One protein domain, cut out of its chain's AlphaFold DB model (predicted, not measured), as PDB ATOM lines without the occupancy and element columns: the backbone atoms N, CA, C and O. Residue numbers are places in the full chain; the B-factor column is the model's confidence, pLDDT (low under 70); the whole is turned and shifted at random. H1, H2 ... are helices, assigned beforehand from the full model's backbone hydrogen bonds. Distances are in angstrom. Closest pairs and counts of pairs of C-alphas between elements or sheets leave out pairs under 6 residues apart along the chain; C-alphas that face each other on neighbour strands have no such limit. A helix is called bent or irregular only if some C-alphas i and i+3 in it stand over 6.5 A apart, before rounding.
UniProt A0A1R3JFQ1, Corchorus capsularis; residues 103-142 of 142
ATOM      1  N   GLY A 103      -7.351  18.061 -60.504       60.69
ATOM      2  CA  GLY A 103      -7.856  17.234 -59.394       60.69
ATOM      3  C   GLY A 103      -7.060  15.938 -59.171       60.69
ATOM      4  O   GLY A 103      -6.975  15.464 -58.039       60.69
ATOM      5  N   LEU A 104      -6.411  15.419 -60.221       58.28
ATOM      6  CA  LEU A 104      -5.539  14.240 -60.165       58.28
ATOM      7  C   LEU A 104      -4.337  14.467 -59.229       58.28
ATOM      8  O   LEU A 104      -4.063  13.641 -58.363       58.28
ATOM      9  N   LYS A 105      -3.660  15.622 -59.340       62.16
ATOM     10  CA  LYS A 105      -2.482  15.983 -58.525       62.16
ATOM     11  C   LYS A 105      -2.844  16.117 -57.046       62.16
ATOM     12  O   LYS A 105      -2.097  15.664 -56.180       62.16
ATOM     13  N   LEU A 106      -4.010  16.697 -56.753       64.62
ATOM     14  CA  LEU A 106      -4.521  16.835 -55.386       64.62
ATOM     15  C   LEU A 106      -4.864  15.478 -54.764       64.62
ATOM     16  O   LEU A 106      -4.411  15.196 -53.656       64.62
ATOM     17  N   LYS A 107      -5.594  14.616 -55.482       65.25
ATOM     18  CA  LYS A 107      -5.932  13.266 -55.000       65.25
ATOM     19  C   LYS A 107      -4.696  12.389 -54.832       65.25
ATOM     20  O   LYS A 107      -4.569  11.694 -53.828       65.25
ATOM     21  N   ALA A 108      -3.756  12.459 -55.772       62.91
ATOM     22  CA  ALA A 108      -2.500  11.726 -55.689       62.91
ATOM     23  C   ALA A 108      -1.641  12.205 -54.508       62.91
ATOM     24  O   ALA A 108      -1.064  11.386 -53.793       62.91
ATOM     25  N   LYS A 109      -1.616  13.515 -54.230       66.12
ATOM     26  CA  LYS A 109      -0.965  14.068 -53.037       66.12
ATOM     27  C   LYS A 109      -1.628  13.583 -51.745       66.12
ATOM     28  O   LYS A 109      -0.924  13.144 -50.842       66.12
ATOM     29  N   GLU A 110      -2.955  13.603 -51.670       70.19
ATOM     30  CA  GLU A 110      -3.692  13.123 -50.495       70.19
ATOM     31  C   GLU A 110      -3.458  11.623 -50.251       70.19
ATOM     32  O   GLU A 110      -3.183  11.202 -49.126       70.19
ATOM     33  N   LEU A 111      -3.517  10.802 -51.304       66.75
ATOM     34  CA  LEU A 111      -3.241   9.367 -51.217       66.75
ATOM     35  C   LEU A 111      -1.793   9.094 -50.808       66.75
ATOM     36  O   LEU A 111      -1.556   8.237 -49.958       66.75
ATOM     37  N   LYS A 112      -0.834   9.861 -51.336       70.88
ATOM     38  CA  LYS A 112       0.569   9.806 -50.913       70.88
ATOM     39  C   LYS A 112       0.722  10.131 -49.427       70.88
ATOM     40  O   LYS A 112       1.435   9.417 -48.728       70.88
ATOM     41  N   GLU A 113       0.072  11.181 -48.933       68.94
ATOM     42  CA  GLU A 113       0.126  11.564 -47.517       68.94
ATOM     43  C   GLU A 113      -0.486  10.483 -46.614       68.94
ATOM     44  O   GLU A 113       0.116  10.118 -45.603       68.94
ATOM     45  N   LYS A 114      -1.622   9.890 -47.010       67.69
ATOM     46  CA  LYS A 114      -2.244   8.762 -46.294       67.69
ATOM     47  C   LYS A 114      -1.358   7.520 -46.287       67.69
ATOM     48  O   LYS A 114      -1.189   6.903 -45.238       67.69
ATOM     49  N   ALA A 115      -0.767   7.172 -47.430       66.56
ATOM     50  CA  ALA A 115       0.163   6.053 -47.533       66.56
ATOM     51  C   ALA A 115       1.400   6.282 -46.652       66.56
ATOM     52  O   ALA A 115       1.781   5.396 -45.889       66.56
ATOM     53  N   LEU A 116       1.971   7.492 -46.680       62.94
ATOM     54  CA  LEU A 116       3.105   7.868 -45.835       62.94
ATOM     55  C   LEU A 116       2.755   7.771 -44.345       62.94
ATOM     56  O   LEU A 116       3.535   7.232 -43.560       62.94
ATOM     57  N   ALA A 117       1.571   8.244 -43.947       63.31
ATOM     58  CA  ALA A 117       1.099   8.150 -42.568       63.31
ATOM     59  C   ALA A 117       0.882   6.694 -42.121       63.31
ATOM     60  O   ALA A 117       1.194   6.350 -40.981       63.31
ATOM     61  N   ALA A 118       0.394   5.824 -43.010       64.75
ATOM     62  CA  ALA A 118       0.170   4.413 -42.707       64.75
ATOM     63  C   ALA A 118       1.476   3.638 -42.451       64.75
ATOM     64  O   ALA A 118       1.487   2.768 -41.578       64.75
ATOM     65  N   VAL A 119       2.562   3.964 -43.168       62.25
ATOM     66  CA  VAL A 119       3.878   3.294 -43.051       62.25
ATOM     67  C   VAL A 119       4.845   3.971 -42.077       62.25
ATOM     68  O   VAL A 119       5.898   3.417 -41.772       62.25
ATOM     69  N   SER A 120       4.524   5.175 -41.598       66.94
ATOM     70  CA  SER A 120       5.348   5.891 -40.617       66.94
ATOM     71  C   SER A 120       5.390   5.159 -39.276       66.94
ATOM     72  O   SER A 120       4.519   4.348 -38.968       66.94
ATOM     73  N   ASN A 121       6.385   5.470 -38.441       66.31
ATOM     74  CA  ASN A 121       6.547   4.845 -37.128       66.31
ATOM     75  C   ASN A 121       5.284   5.037 -36.257       66.31
ATOM     76  O   ASN A 121       4.908   6.167 -35.950       66.31
ATOM     77  N   GLY A 122       4.621   3.939 -35.874       74.31
ATOM     78  CA  GLY A 122       3.327   3.968 -35.170       74.31
ATOM     79  C   GLY A 122       2.091   4.148 -36.070       74.31
ATOM     80  O   GLY A 122       0.979   4.336 -35.558       74.31
ATOM     81  N   GLY A 123       2.269   4.086 -37.389       81.06
ATOM     82  CA  GLY A 123       1.217   4.072 -38.403       81.06
ATOM     83  C   GLY A 123       0.403   2.776 -38.396       81.06
ATOM     84  O   GLY A 123       0.770   1.788 -37.756       81.06
ATOM     85  N   SER A 124      -0.742   2.790 -39.083       77.56
ATOM     86  CA  SER A 124      -1.675   1.656 -39.105       77.56
ATOM     87  C   SER A 124      -1.054   0.391 -39.693       77.56
ATOM     88  O   SER A 124      -1.236  -0.675 -39.123       77.56
ATOM     89  N   SER A 125      -0.256   0.501 -40.759       70.50
ATOM     90  CA  SER A 125       0.365  -0.665 -41.394       70.50
ATOM     91  C   SER A 125       1.372  -1.355 -40.470       70.50
ATOM     92  O   SER A 125       1.396  -2.581 -40.408       70.50
ATOM     93  N   ILE A 126       2.153  -0.580 -39.707       66.44
ATOM     94  CA  ILE A 126       3.083  -1.132 -38.709       66.44
ATOM     95  C   ILE A 126       2.306  -1.802 -37.574       66.44
ATOM     96  O   ILE A 126       2.624  -2.925 -37.204       66.44
ATOM     97  N   LYS A 127       1.237  -1.167 -37.081       73.38
ATOM     98  CA  LYS A 127       0.379  -1.742 -36.032       73.38
ATOM     99  C   LYS A 127      -0.296  -3.041 -36.461       73.38
ATOM    100  O   LYS A 127      -0.396  -3.967 -35.663       73.38
ATOM    101  N   ASP A 128      -0.760  -3.116 -37.704       74.19
ATOM    102  CA  ASP A 128      -1.372  -4.328 -38.246       74.19
ATOM    103  C   ASP A 128      -0.340  -5.453 -38.389       74.19
ATOM    104  O   ASP A 128      -0.649  -6.612 -38.107       74.19
ATOM    105  N   MET A 129       0.900  -5.117 -38.755       68.88
ATOM    106  CA  MET A 129       2.011  -6.068 -38.788       68.88
ATOM    107  C   MET A 129       2.395  -6.550 -37.381       68.88
ATOM    108  O   MET A 129       2.544  -7.754 -37.181       68.88
ATOM    109  N   ASP A 130       2.493  -5.652 -36.397       76.75
ATOM    110  CA  ASP A 130       2.749  -6.013 -34.997       76.75
ATOM    111  C   ASP A 130       1.653  -6.955 -34.476       76.75
ATOM    112  O   ASP A 130       1.935  -8.020 -33.921       76.75
ATOM    113  N   ARG A 131       0.387  -6.624 -34.756       81.00
ATOM    114  CA  ARG A 131      -0.771  -7.454 -34.410       81.00
ATOM    115  C   ARG A 131      -0.719  -8.828 -35.078       81.00
ATOM    116  O   ARG A 131      -1.038  -9.828 -34.441       81.00
ATOM    117  N   LEU A 132      -0.326  -8.901 -36.348       78.44
ATOM    118  CA  LEU A 132      -0.166 -10.174 -37.051       78.44
ATOM    119  C   LEU A 132       0.886 -11.059 -36.367       78.44
ATOM    120  O   LEU A 132       0.649 -12.249 -36.165       78.44
ATOM    121  N   VAL A 133       2.027 -10.484 -35.979       82.44
ATOM    122  CA  VAL A 133       3.094 -11.207 -35.270       82.44
ATOM    123  C   VAL A 133       2.607 -11.723 -33.913       82.44
ATOM    124  O   VAL A 133       2.893 -12.867 -33.550       82.44
ATOM    125  N   GLU A 134       1.826 -10.932 -33.176       82.62
ATOM    126  CA  GLU A 134       1.208 -11.375 -31.921       82.62
ATOM    127  C   GLU A 134       0.273 -12.574 -32.115       82.62
ATOM    128  O   GLU A 134       0.343 -13.539 -31.352       82.62
ATOM    129  N   GLU A 135      -0.588 -12.543 -33.135       84.69
ATOM    130  CA  GLU A 135      -1.495 -13.656 -33.429       84.69
ATOM    131  C   GLU A 135      -0.729 -14.929 -33.825       84.69
ATOM    132  O   GLU A 135      -1.057 -16.017 -33.348       84.69
ATOM    133  N   ILE A 136       0.351 -14.812 -34.604       83.38
ATOM    134  CA  ILE A 136       1.219 -15.955 -34.942       83.38
ATOM    135  C   ILE A 136       1.856 -16.559 -33.680       83.38
ATOM    136  O   ILE A 136       1.857 -17.781 -33.512       83.38
ATOM    137  N   ASN A 137       2.343 -15.730 -32.752       83.19
ATOM    138  CA  ASN A 137       2.945 -16.207 -31.500       83.19
ATOM    139  C   ASN A 137       1.940 -16.942 -30.596       83.19
ATOM    140  O   ASN A 137       2.298 -17.929 -29.944       83.19
ATOM    141  N   LYS A 138       0.671 -16.509 -30.580       86.31
ATOM    142  CA  LYS A 138      -0.405 -17.203 -29.850       86.31
ATOM    143  C   LYS A 138      -0.688 -18.585 -30.433       86.31
ATOM    144  O   LYS A 138      -0.954 -19.518 -29.680       86.31
ATOM    145  N   LEU A 139      -0.613 -18.726 -31.755       79.19
ATOM    146  CA  LEU A 139      -0.821 -20.004 -32.440       79.19
ATOM    147  C   LEU A 139       0.340 -20.982 -32.223       79.19
ATOM    148  O   LEU A 139       0.099 -22.179 -32.104       79.19
ATOM    149  N   GLY A 140       1.577 -20.483 -32.135       68.12
ATOM    150  CA  GLY A 140       2.768 -21.299 -31.864       68.12
ATOM    151  C   GLY A 140       2.944 -21.727 -30.400       68.12
ATOM    152  O   GLY A 140       3.778 -22.580 -30.118       68.12
ATOM    153  N   SER A 141       2.170 -21.156 -29.473       60.00
ATOM    154  CA  SER A 141       2.209 -21.487 -28.037       60.00
ATOM    155  C   SER A 141       1.174 -22.551 -27.632       60.00
ATOM    156  O   SER A 141       0.799 -22.626 -26.461       60.00
ATOM    157  N   LYS A 142       0.676 -23.337 -28.595       50.53
ATOM    158  CA  LYS A 142      -0.369 -24.347 -28.404       50.53
ATOM    159  C   LYS A 142       0.148 -25.761 -28.639       50.53
ATOM    160  O   LYS A 142       0.946 -25.942 -29.582       50.53
TER     161      LYS A 142
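AT A GLANCE: This is residues 103 to 142 of the 142 residues of a protein of Corchorus capsularis (UniProt A0A1R3JFQ1). Two helices of equal length, H1 and H2, follow each other end to end and meet at a wide, open corner, their lines at 38 degrees and running the same way, with a small loop at residues 120 to 123 between them. Together they make one long, slim rod that is angled at the loop, and residues 103 to 113 of H1 and 131 to 140 of H2 stand free. The printed part has 40 residues with two named helices, H1 then H2, and no named strand; its class is all helix. It is extended, with a radius of gyration of the C-alphas of 15.4 A and spans of 52 by 16 by 6 A.

HOW THE PARTS SIT: Look first at H1, residues 103 to 119, and then at H2, residues 124 to 140. They touch only at the corner by their link, with residues 117 to 119 of H1 alone and residues 124 to 126 of H2 alone. The closest C-alphas of the two are those of Ala 118 and Ser 124, 4.9 A apart. Their lines stand at a steep tilt of 38 degrees, and they run the same way. Their centres are 25.9 A apart. In H1 and H2 every O i to N i+4 pair is within hydrogen-bond range.

IN THESE COORDINATES: Find C-alpha 103 at (-7.856, 17.234, -59.394); from there H1 runs 24.5 A to C-alpha 119 at (3.878, 3.294, -43.051). H2 begins at C-alpha 124 and also measures 24.5 A from first to last C-alpha, reaching C-alpha 140 at (2.768, -21.299, -31.864). Neither helix is bent.

THE WHOLE: The two C-alphas farthest apart are those of Gly 103 and Lys 142, the chain's last residue, at 52.4 A. The printed part has no cut, and the link from H1 to H2, four residues, is tight. Residues 103 to 113, which belong to H1, stand free, and so do residues 131 to 142, of which 131 to 140 belong to H2. The mean pLDDT of the printed part is 70.5, with 65 for H1 and 77 for H2; in the B-factor column you will find 22 residues under 70, among them 103 to 109, 113 to 121 and 140 to 142.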